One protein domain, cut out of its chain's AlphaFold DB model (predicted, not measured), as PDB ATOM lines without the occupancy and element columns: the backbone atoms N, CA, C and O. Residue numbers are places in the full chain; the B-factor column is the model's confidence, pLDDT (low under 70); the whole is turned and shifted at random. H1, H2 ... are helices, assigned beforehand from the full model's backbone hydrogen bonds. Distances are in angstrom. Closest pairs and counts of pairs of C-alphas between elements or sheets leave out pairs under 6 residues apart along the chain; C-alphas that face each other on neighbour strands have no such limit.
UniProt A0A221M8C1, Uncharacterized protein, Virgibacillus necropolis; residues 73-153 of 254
ATOM      1  N   ASP A  73     218.039 200.100 238.414       90.31
ATOM      2  CA  ASP A  73     218.605 198.769 238.240       90.31
ATOM      3  C   ASP A  73     217.506 197.702 238.376       90.31
ATOM      4  O   ASP A  73     216.589 197.828 239.194       90.31
ATOM      5  N   LEU A  74     217.596 196.640 237.575       86.50
ATOM      6  CA  LEU A  74     216.558 195.614 237.519       86.50
ATOM      7  C   LEU A  74     216.398 194.857 238.846       86.50
ATOM      8  O   LEU A  74     215.279 194.475 239.190       86.50
ATOM      9  N   GLN A  75     217.485 194.636 239.591       87.25
ATOM     10  CA  GLN A  75     217.415 193.972 240.890       87.25
ATOM     11  C   GLN A  75     216.681 194.853 241.903       87.25
ATOM     12  O   GLN A  75     215.775 194.373 242.580       87.25
ATOM     13  N   VAL A  76     217.016 196.144 241.944       89.62
ATOM     14  CA  VAL A  76     216.340 197.120 242.813       89.62
ATOM     15  C   VAL A  76     214.848 197.183 242.481       89.62
ATOM     16  O   VAL A  76     214.007 197.081 243.373       89.62
ATOM     17  N   LEU A  77     214.502 197.259 241.193       90.12
ATOM     18  CA  LEU A  77     213.107 197.258 240.755       90.12
ATOM     19  C   LEU A  77     212.376 195.963 241.156       90.12
ATOM     20  O   LEU A  77     211.221 196.010 241.573       90.12
ATOM     21  N   ALA A  78     213.033 194.805 241.058       88.25
ATOM     22  CA  ALA A  78     212.454 193.523 241.460       88.25
ATOM     23  C   ALA A  78     212.169 193.450 242.969       88.25
ATOM     24  O   ALA A  78     211.146 192.892 243.381       88.25
ATOM     25  N   GLU A  79     213.060 194.009 243.790       88.12
ATOM     26  CA  GLU A  79     212.902 194.091 245.244       88.12
ATOM     27  C   GLU A  79     211.726 195.006 245.616       88.12
ATOM     28  O   GLU A  79     210.828 194.569 246.342       88.12
ATOM     29  N   GLU A  80     211.654 196.207 245.030       91.25
ATOM     30  CA  GLU A  80     210.540 197.149 245.236       91.25
ATOM     31  C   GLU A  80     209.192 196.544 244.822       91.25
ATOM     32  O   GLU A  80     208.210 196.613 245.568       91.25
ATOM     33  N   VAL A  81     209.142 195.893 243.655       89.50
ATOM     34  CA  VAL A  81     207.946 195.182 243.182       89.50
ATOM     35  C   VAL A  81     207.549 194.087 244.165       89.50
ATOM     36  O   VAL A  81     206.374 193.960 244.505       89.50
ATOM     37  N   THR A  82     208.503 193.288 244.639       87.75
ATOM     38  CA  THR A  82     208.219 192.192 245.574       87.75
ATOM     39  C   THR A  82     207.638 192.721 246.881       87.75
ATOM     40  O   THR A  82     206.606 192.222 247.338       87.75
ATOM     41  N   GLU A  83     208.247 193.758 247.452       90.81
ATOM     42  CA  GLU A  83     207.770 194.394 248.677       90.81
ATOM     43  C   GLU A  83     206.364 194.982 248.506       90.81
ATOM     44  O   GLU A  83     205.468 194.676 249.298       90.81
ATOM     45  N   ALA A  84     206.137 195.760 247.447       93.00
ATOM     46  CA  ALA A  84     204.838 196.365 247.174       93.00
ATOM     47  C   ALA A  84     203.743 195.313 246.947       93.00
ATOM     48  O   ALA A  84     202.620 195.472 247.428       93.00
ATOM     49  N   ARG A  85     204.059 194.193 246.279       90.69
ATOM     50  CA  ARG A  85     203.115 193.075 246.103       90.69
ATOM     51  C   ARG A  85     202.747 192.412 247.421       90.69
ATOM     52  O   ARG A  85     201.590 192.039 247.598       90.69
ATOM     53  N   ILE A  86     203.717 192.229 248.313       91.38
ATOM     54  CA  ILE A  86     203.480 191.635 249.631       91.38
ATOM     55  C   ILE A  86     202.625 192.573 250.481       91.38
ATOM     56  O   ILE A  86     201.648 192.110 251.061       91.38
ATOM     57  N   LYS A  87     202.933 193.876 250.502       93.12
ATOM     58  CA  LYS A  87     202.139 194.886 251.222       93.12
ATOM     59  C   LYS A  87     200.705 194.954 250.706       93.12
ATOM     60  O   LYS A  87     199.780 194.772 251.482       93.12
ATOM     61  N   LYS A  88     200.520 195.058 249.387       92.56
ATOM     62  CA  LYS A  88     199.186 195.030 248.771       92.56
ATOM     63  C   LYS A  88     198.408 193.759 249.130       92.56
ATOM     64  O   LYS A  88     197.229 193.827 249.450       92.56
ATOM     65  N   ALA A  89     199.063 192.598 249.098       90.50
ATOM     66  CA  ALA A  89     198.432 191.341 249.491       90.50
ATOM     67  C   ALA A  89     198.103 191.284 250.992       90.50
ATOM     68  O   ALA A  89     197.105 190.677 251.365       90.50
ATOM     69  N   ALA A  90     198.931 191.886 251.849       94.12
ATOM     70  CA  ALA A  90     198.652 192.017 253.274       94.12
ATOM     71  C   ALA A  90     197.418 192.899 253.500       94.12
ATOM     72  O   ALA A  90     196.512 192.476 254.214       94.12
ATOM     73  N   ASP A  91     197.325 194.038 252.811       94.38
ATOM     74  CA  ASP A  91     196.167 194.936 252.865       94.38
ATOM     75  C   ASP A  91     194.877 194.227 252.416       94.38
ATOM     76  O   ASP A  91     193.864 194.271 253.115       94.38
ATOM     77  N   GLU A  92     194.920 193.504 251.288       93.06
ATOM     78  CA  GLU A  92     193.799 192.696 250.772       93.06
ATOM     79  C   GLU A  92     193.310 191.648 251.789       93.06
ATOM     80  O   GLU A  92     192.118 191.349 251.851       93.06
ATOM     81  N   LEU A  93     194.223 191.115 252.604       92.75
ATOM     82  CA  LEU A  93     193.954 190.107 253.633       92.75
ATOM     83  C   LEU A  93     193.737 190.717 255.027       92.75
ATOM     84  O   LEU A  93     193.587 189.976 255.999       92.75
ATOM     85  N   SER A  94     193.717 192.053 255.137       95.81
ATOM     86  CA  SER A  94     193.617 192.783 256.409       95.81
ATOM     87  C   SER A  94     194.703 192.395 257.433       95.81
ATOM     88  O   SER A  94     194.437 192.297 258.632       95.81
ATOM     89  N   ILE A  95     195.928 192.149 256.961       95.25
ATOM     90  CA  ILE A  95     197.111 191.848 257.776       95.25
ATOM     91  C   ILE A  95     197.850 193.153 258.085       95.25
ATOM     92  O   ILE A  95     198.221 193.893 257.180       95.25
ATOM     93  N   GLU A  96     198.115 193.414 259.366       95.44
ATOM     94  CA  GLU A  96     198.871 194.592 259.800       95.44
ATOM     95  C   GLU A  96     200.317 194.560 259.282       95.44
ATOM     96  O   GLU A  96     201.016 193.556 259.452       95.44
ATOM     97  N   THR A  97     200.762 195.667 258.680       94.12
ATOM     98  CA  THR A  97     202.099 195.811 258.085       94.12
ATOM     99  C   THR A  97     203.115 196.522 258.972       94.12
ATOM    100  O   THR A  97     204.316 196.379 258.747       94.12
ATOM    101  N   GLU A  98     202.656 197.299 259.952       92.88
ATOM    102  CA  GLU A  98     203.514 198.129 260.800       92.88
ATOM    103  C   GLU A  98     204.498 197.264 261.606       92.88
ATOM    104  O   GLU A  98     204.129 196.243 262.187       92.88
ATOM    105  N   GLY A  99     205.772 197.663 261.629       92.62
ATOM    106  CA  GLY A  99     206.811 196.992 262.417       92.62
ATOM    107  C   GLY A  99     207.258 195.609 261.920       92.62
ATOM    108  O   GLY A  99     208.099 194.997 262.578       92.62
ATOM    109  N   LYS A 100     206.749 195.118 260.781       93.88
ATOM    110  CA  LYS A 100     207.128 193.819 260.201       93.88
ATOM    111  C   LYS A 100     208.101 193.965 259.040       93.88
ATOM    112  O   LYS A 100     207.994 194.868 258.210       93.88
ATOM    113  N   THR A 101     209.023 193.018 258.930       94.62
ATOM    114  CA  THR A 101     209.873 192.868 257.747       94.62
ATOM    115  C   THR A 101     209.076 192.310 256.565       94.62
ATOM    116  O   THR A 101     208.099 191.576 256.730       94.62
ATOM    117  N   THR A 102     209.546 192.565 255.343       89.38
ATOM    118  CA  THR A 102     208.969 191.991 254.114       89.38
ATOM    119  C   THR A 102     208.898 190.460 254.168       89.38
ATOM    120  O   THR A 102     207.943 189.863 253.673       89.38
ATOM    121  N   GLN A 103     209.872 189.803 254.810       92.00
ATOM    122  CA  GLN A 103     209.890 188.346 254.960       92.00
ATOM    123  C   GLN A 103     208.813 187.840 255.931       92.00
ATOM    124  O   GLN A 103     208.200 186.801 255.675       92.00
ATOM    125  N   GLU A 104     208.584 188.538 257.043       94.19
ATOM    126  CA  GLU A 104     207.512 188.202 257.988       94.19
ATOM    127  C   GLU A 104     206.146 188.382 257.332       94.19
ATOM    128  O   GLU A 104     205.339 187.449 257.338       94.19
ATOM    129  N   LEU A 105     205.939 189.509 256.646       94.00
ATOM    130  CA  LEU A 105     204.715 189.750 255.887       94.00
ATOM    131  C   LEU A 105     204.482 188.703 254.801       94.00
ATOM    132  O   LEU A 105     203.372 188.195 254.674       94.00
ATOM    133  N   ALA A 106     205.520 188.309 254.059       88.69
ATOM    134  CA  ALA A 106     205.400 187.258 253.052       88.69
ATOM    135  C   ALA A 106     204.909 185.934 253.656       88.69
ATOM    136  O   ALA A 106     204.061 185.262 253.063       88.69
ATOM    137  N   LYS A 107     205.422 185.558 254.835       91.38
ATOM    138  CA  LYS A 107     205.006 184.336 255.541       91.38
ATOM    139  C   LYS A 107     203.559 184.427 256.012       91.38
ATOM    140  O   LYS A 107     202.814 183.466 255.830       91.38
ATOM    141  N   GLU A 108     203.157 185.561 256.579       93.56
ATOM    142  CA  GLU A 108     201.786 185.777 257.046       93.56
ATOM    143  C   GLU A 108     200.782 185.789 255.891       93.56
ATOM    144  O   GLU A 108     199.805 185.042 255.929       93.56
ATOM    145  N   VAL A 109     201.068 186.535 254.820       92.25
ATOM    146  CA  VAL A 109     200.270 186.548 253.583       92.25
ATOM    147  C   VAL A 109     200.156 185.142 253.002       92.25
ATOM    148  O   VAL A 109     199.066 184.703 252.627       92.25
ATOM    149  N   HIS A 110     201.269 184.407 252.932       89.12
ATOM    150  CA  HIS A 110     201.256 183.036 252.437       89.12
ATOM    151  C   HIS A 110     200.354 182.140 253.294       89.12
ATOM    152  O   HIS A 110     199.502 181.431 252.759       89.12
ATOM    153  N   HIS A 111     200.509 182.196 254.615       91.81
ATOM    154  CA  HIS A 111     199.716 181.394 255.536       91.81
ATOM    155  C   HIS A 111     198.221 181.733 255.461       91.81
ATOM    156  O   HIS A 111     197.394 180.822 255.374       91.81
ATOM    157  N   ALA A 112     197.870 183.019 255.417       93.31
ATOM    158  CA  ALA A 112     196.495 183.483 255.271       93.31
ATOM    159  C   ALA A 112     195.838 182.949 253.989       93.31
ATOM    160  O   ALA A 112     194.762 182.354 254.060       93.31
ATOM    161  N   ARG A 113     196.529 183.021 252.844       90.00
ATOM    162  CA  ARG A 113     196.032 182.454 251.576       90.00
ATOM    163  C   ARG A 113     195.844 180.940 251.629       90.00
ATOM    164  O   ARG A 113     194.878 180.415 251.079       90.00
ATOM    165  N   ILE A 114     196.752 180.220 252.292       92.00
ATOM    166  CA  ILE A 114     196.602 178.774 252.505       92.00
ATOM    167  C   ILE A 114     195.360 178.484 253.355       92.00
ATOM    168  O   ILE A 114     194.623 177.552 253.037       92.00
ATOM    169  N   MET A 115     195.088 179.278 254.393       92.19
ATOM    170  CA  MET A 115     193.881 179.124 255.208       92.19
ATOM    171  C   MET A 115     192.600 179.413 254.419       92.19
ATOM    172  O   MET A 115     191.641 178.651 254.539       92.19
ATOM    173  N   GLU A 116     192.565 180.469 253.606       92.81
ATOM    174  CA  GLU A 116     191.425 180.761 252.724       92.81
ATOM    175  C   GLU A 116     191.171 179.610 251.754       92.81
ATOM    176  O   GLU A 116     190.065 179.066 251.709       92.81
ATOM    177  N   LYS A 117     192.218 179.144 251.066       90.19
ATOM    178  CA  LYS A 117     192.097 178.031 250.122       90.19
ATOM    179  C   LYS A 117     191.703 176.723 250.810       90.19
ATOM    180  O   LYS A 117     190.915 175.957 250.263       90.19
ATOM    181  N   ALA A 118     192.202 176.469 252.018       93.56
ATOM    182  CA  ALA A 118     191.777 175.327 252.817       93.56
ATOM    183  C   ALA A 118     190.274 175.383 253.128       93.56
ATOM    184  O   ALA A 118     189.598 174.367 252.976       93.56
ATOM    185  N   LYS A 119     189.737 176.557 253.495       94.94
ATOM    186  CA  LYS A 119     188.291 176.744 253.714       94.94
ATOM    187  C   LYS A 119     187.494 176.491 252.435       94.94
ATOM    188  O   LYS A 119     186.524 175.742 252.484       94.94
ATOM    189  N   GLU A 120     187.921 177.060 251.308       92.69
ATOM    190  CA  GLU A 120     187.272 176.859 250.002       92.69
ATOM    191  C   GLU A 120     187.211 175.379 249.599       92.69
ATOM    192  O   GLU A 120     186.212 174.923 249.049       92.69
ATOM    193  N   LEU A 121     188.267 174.622 249.901       91.31
ATOM    194  CA  LEU A 121     188.381 173.197 249.586       91.31
ATOM    195  C   LEU A 121     187.771 172.281 250.663       91.31
ATOM    196  O   LEU A 121     187.853 171.059 250.541       91.31
ATOM    197  N   GLY A 122     187.193 172.839 251.733       94.88
ATOM    198  CA  GLY A 122     186.624 172.066 252.843       94.88
ATOM    199  C   GLY A 122     187.660 171.288 253.668       94.88
ATOM    200  O   GLY A 122     187.325 170.292 254.312       94.88
ATOM    201  N   ILE A 123     188.925 171.711 253.659       95.44
ATOM    202  CA  ILE A 123     190.017 171.085 254.410       95.44
ATOM    203  C   ILE A 123     189.979 171.577 255.860       95.44
ATOM    204  O   ILE A 123     190.006 172.776 256.130       95.44
ATOM    205  N   LYS A 124     189.970 170.645 256.821       95.19
ATOM    206  CA  LYS A 124     190.041 170.980 258.252       95.19
ATOM    207  C   LYS A 124     191.361 171.692 258.576       95.19
ATOM    208  O   LYS A 124     192.419 171.159 258.254       95.19
ATOM    209  N   ILE A 125     191.288 172.834 259.261       95.06
ATOM    210  CA  ILE A 125     192.446 173.686 259.595       95.06
ATOM    211  C   ILE A 125     192.944 173.458 261.029       95.06
ATOM    212  O   ILE A 125     194.146 173.430 261.271       95.06
ATOM    213  N   GLU A 126     192.025 173.292 261.981       92.69
ATOM    214  CA  GLU A 126     192.335 173.287 263.416       92.69
ATOM    215  C   GLU A 126     193.406 172.261 263.807       92.69
ATOM    216  O   GLU A 126     193.302 171.075 263.483       92.69
ATOM    217  N   GLY A 127     194.410 172.732 264.554       91.62
ATOM    218  CA  GLY A 127     195.477 171.905 265.121       91.62
ATOM    219  C   GLY A 127     196.520 171.407 264.117       91.62
ATOM    220  O   GLY A 127     197.378 170.615 264.503       91.62
ATOM    221  N   LYS A 128     196.467 171.836 262.848       92.88
ATOM    222  CA  LYS A 128     197.465 171.453 261.842       92.88
ATOM    223  C   LYS A 128     198.663 172.390 261.840       92.88
ATOM    224  O   LYS A 128     198.529 173.605 261.932       92.88
ATOM    225  N   ASP A 129     199.834 171.796 261.647       94.12
ATOM    226  CA  ASP A 129     201.048 172.531 261.311       94.12
ATOM    227  C   ASP A 129     200.875 173.267 259.959       94.12
ATOM    228  O   ASP A 129     200.331 172.681 259.013       94.12
ATOM    229  N   PRO A 130     201.345 174.524 259.824       89.62
ATOM    230  CA  PRO A 130     201.210 175.295 258.589       89.62
ATOM    231  C   PRO A 130     201.778 174.606 257.342       89.62
ATOM    232  O   PRO A 130     201.177 174.710 256.270       89.62
ATOM    233  N   LYS A 131     202.904 173.883 257.455       91.81
ATOM    234  CA  LYS A 131     203.512 173.178 256.313       91.81
ATOM    235  C   LYS A 131     202.659 171.980 255.906       91.81
ATOM    236  O   LYS A 131     202.488 171.731 254.711       91.81
ATOM    237  N   VAL A 132     202.092 171.264 256.879       94.19
ATOM    238  CA  VAL A 132     201.156 170.155 256.623       94.19
ATOM    239  C   VAL A 132     199.890 170.667 255.936       94.19
ATOM    240  O   VAL A 132     199.499 170.117 254.907       94.19
ATOM    241  N   LEU A 133     199.294 171.752 256.441       93.88
ATOM    242  CA  LEU A 133     198.105 172.354 255.834       93.88
ATOM    243  C   LEU A 133     198.370 172.804 254.391       93.88
ATOM    244  O   LEU A 133     197.591 172.481 253.498       93.88
ATOM    245  N   ALA A 134     199.486 173.497 254.146       90.94
ATOM    246  CA  ALA A 134     199.856 173.939 252.805       90.94
ATOM    247  C   ALA A 134     200.003 172.759 251.835       90.94
ATOM    248  O   ALA A 134     199.493 172.805 250.716       90.94
ATOM    249  N   LYS A 135     200.652 171.673 252.276       91.88
ATOM    250  CA  LYS A 135     200.787 170.452 251.476       91.88
ATOM    251  C   LYS A 135     199.423 169.864 251.110       91.88
ATOM    252  O   LYS A 135     199.197 169.569 249.940       91.88
ATOM    253  N   GLU A 136     198.516 169.726 252.075       92.56
ATOM    254  CA  GLU A 136     197.172 169.198 251.818       92.56
ATOM    255  C   GLU A 136     196.374 170.073 250.845       92.56
ATOM    256  O   GLU A 136     195.725 169.547 249.941       92.56
ATOM    257  N   VAL A 137     196.463 171.401 250.984       91.69
ATOM    258  CA  VAL A 137     195.840 172.355 250.055       91.69
ATOM    259  C   VAL A 137     196.372 172.152 248.638       91.69
ATOM    260  O   VAL A 137     195.583 171.990 247.708       91.69
ATOM    261  N   TYR A 138     197.694 172.091 248.457       91.44
ATOM    262  CA  TYR A 138     198.283 171.870 247.133       91.44
ATOM    263  C   TYR A 138     197.911 170.509 246.537       91.44
ATOM    264  O   TYR A 138     197.657 170.414 245.336       91.44
ATOM    265  N   GLU A 139     197.866 169.455 247.351       91.62
ATOM    266  CA  GLU A 139     197.429 168.128 246.910       91.62
ATOM    267  C   GLU A 139     195.964 168.117 246.474       91.62
ATOM    268  O   GLU A 139     195.643 167.527 245.441       91.62
ATOM    269  N   ALA A 140     195.082 168.774 247.225       92.25
ATOM    270  CA  ALA A 140     193.670 168.884 246.881       92.25
ATOM    271  C   ALA A 140     193.463 169.682 245.586       92.25
ATOM    272  O   ALA A 140     192.758 169.214 244.693       92.25
ATOM    273  N   MET A 141     194.148 170.821 245.430       91.38
ATOM    274  CA  MET A 141     194.109 171.608 244.191       91.38
ATOM    275  C   MET A 141     194.601 170.803 242.988       91.38
ATOM    276  O   MET A 141     193.980 170.823 241.928       91.38
ATOM    277  N   LEU A 142     195.705 170.067 243.145       92.88
ATOM    278  CA  LEU A 142     196.246 169.243 242.070       92.88
ATOM    279  C   LEU A 142     195.284 168.113 241.679       92.88
ATOM    280  O   LEU A 142     195.152 167.816 240.493       92.88
ATOM    281  N   LYS A 143     194.612 167.486 242.653       92.19
ATOM    282  CA  LYS A 143     193.593 166.456 242.389       92.19
ATOM    283  C   LYS A 143     192.394 167.038 241.646       92.19
ATOM    284  O   LYS A 143     192.005 166.465 240.638       92.19
ATOM    285  N   GLN A 144     191.894 168.201 242.061       92.12
ATOM    286  CA  GLN A 144     190.814 168.887 241.349       92.12
ATOM    287  C   GLN A 144     191.204 169.187 239.891       92.12
ATOM    288  O   GLN A 144     190.447 168.884 238.974       92.12
ATOM    289  N   GLN A 145     192.416 169.702 239.657       90.50
ATOM    290  CA  GLN A 145     192.919 169.935 238.298       90.50
ATOM    291  C   GLN A 145     193.059 168.642 237.492       90.50
ATOM    292  O   GLN A 145     192.802 168.630 236.291       90.50
ATOM    293  N   ALA A 146     193.499 167.555 238.127       93.44
ATOM    294  CA  ALA A 146     193.572 166.258 237.476       93.44
ATOM    295  C   ALA A 146     192.178 165.787 237.042       93.44
ATOM    296  O   ALA A 146     192.008 165.422 235.878       93.44
ATOM    297  N   ASP A 147     191.184 165.891 237.921       93.81
ATOM    298  CA  ASP A 147     189.798 165.516 237.637       93.81
ATOM    299  C   ASP A 147     189.209 166.356 236.489       93.81
ATOM    300  O   ASP A 147     188.660 165.797 235.536       93.81
ATOM    301  N   GLU A 148     189.414 167.678 236.500       92.12
ATOM    302  CA  GLU A 148     189.006 168.593 235.417       92.12
ATOM    303  C   GLU A 148     189.631 168.237 234.055       92.12
ATOM    304  O   GLU A 148     189.057 168.514 233.000       92.12
ATOM    305  N   LEU A 149     190.813 167.617 234.062       92.62
ATOM    306  CA  LEU A 149     191.538 167.201 232.859       92.62
ATOM    307  C   LEU A 149     191.307 165.732 232.481       92.62
ATOM    308  O   LEU A 149     191.885 165.267 231.488       92.62
ATOM    309  N   GLY A 150     190.487 165.008 233.248       94.88
ATOM    310  CA  GLY A 150     190.240 163.578 233.073       94.88
ATOM    311  C   GLY A 150     191.452 162.699 233.402       94.88
ATOM    312  O   GLY A 150     191.608 161.623 232.824       94.88
ATOM    313  N   ILE A 151     192.340 163.157 234.286       95.69
ATOM    314  CA  ILE A 151     193.527 162.430 234.747       95.69
ATOM    315  C   ILE A 151     193.207 161.717 236.061       95.69
ATOM    316  O   ILE A 151     192.941 162.343 237.081       95.69
ATOM    317  N   THR A 152     193.341 160.392 236.081       94.62
ATOM    318  CA  THR A 152     193.197 159.614 237.317       94.62
ATOM    319  C   THR A 152     194.350 159.897 238.281       94.62
ATOM    320  O   THR A 152     195.506 159.613 237.957       94.62
ATOM    321  N   ALA A 153     194.035 160.378 239.487       93.12
ATOM    322  CA  ALA A 153     195.004 160.584 240.570       93.12
ATOM    323  C   ALA A 153     195.320 159.309 241.381       93.12
ATOM    324  O   ALA A 153     196.336 159.239 242.074       93.12
TER     325      ALA A 153
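AT A GLANCE: This is residues 73 to 153 of the 254 residues of an uncharacterized protein of Virgibacillus necropolis (UniProt A0A221M8C1). What is the shape? Three helices of 19 residues each step onward in a loose chain: H1 packs on residues 102 to 109 of H2, and H3 on its residues 111 to 118, both aslant. Residues 73 to 78 stick out. What is printed? The printed part has 81 residues, named helices H1, H2, H3 in that order and no named strand: all helix, loose, radius of gyration of the C-alphas 15.8 A, spans 46 by 33 by 19 A.

HOW THE PARTS SIT: What touches H2? H2, residues 102 to 120, touches H1, residues 74 to 92, with residues 83 to 90 of H1 alone; the closest C-alphas, of Ala 90 and Val 109, are 5.7 A apart, at a steep tilt of 47 degrees, the same way. H2 touches H3, residues 130 to 148, with residues 130 to 137 of H3 alone; the closest C-alphas, of Ala 118 and Val 137, are 5.7 A apart, at a steep tilt of 50 degrees, the same way. Do H1 and H3 meet? They are apart. And the backbones? In H1, H2 and H3 every O i to N i+4 pair is within hydrogen-bond range.

IN THESE COORDINATES: How long are they? H2 measures 26.8 A, H1 26.5 A and H3 27.0 A. Where are the anchors? C-alpha 74 is at (216.558, 195.614, 237.519), C-alpha 148 at (189.006, 168.593, 235.417).

THE WHOLE: How far does it reach? The two C-alphas farthest apart, of Gly 99 and Gly 150, are 47.5 A apart. Any cut or doubt? The printed part has no cut, both links are short, and no printed residue is under 70 in pLDDT.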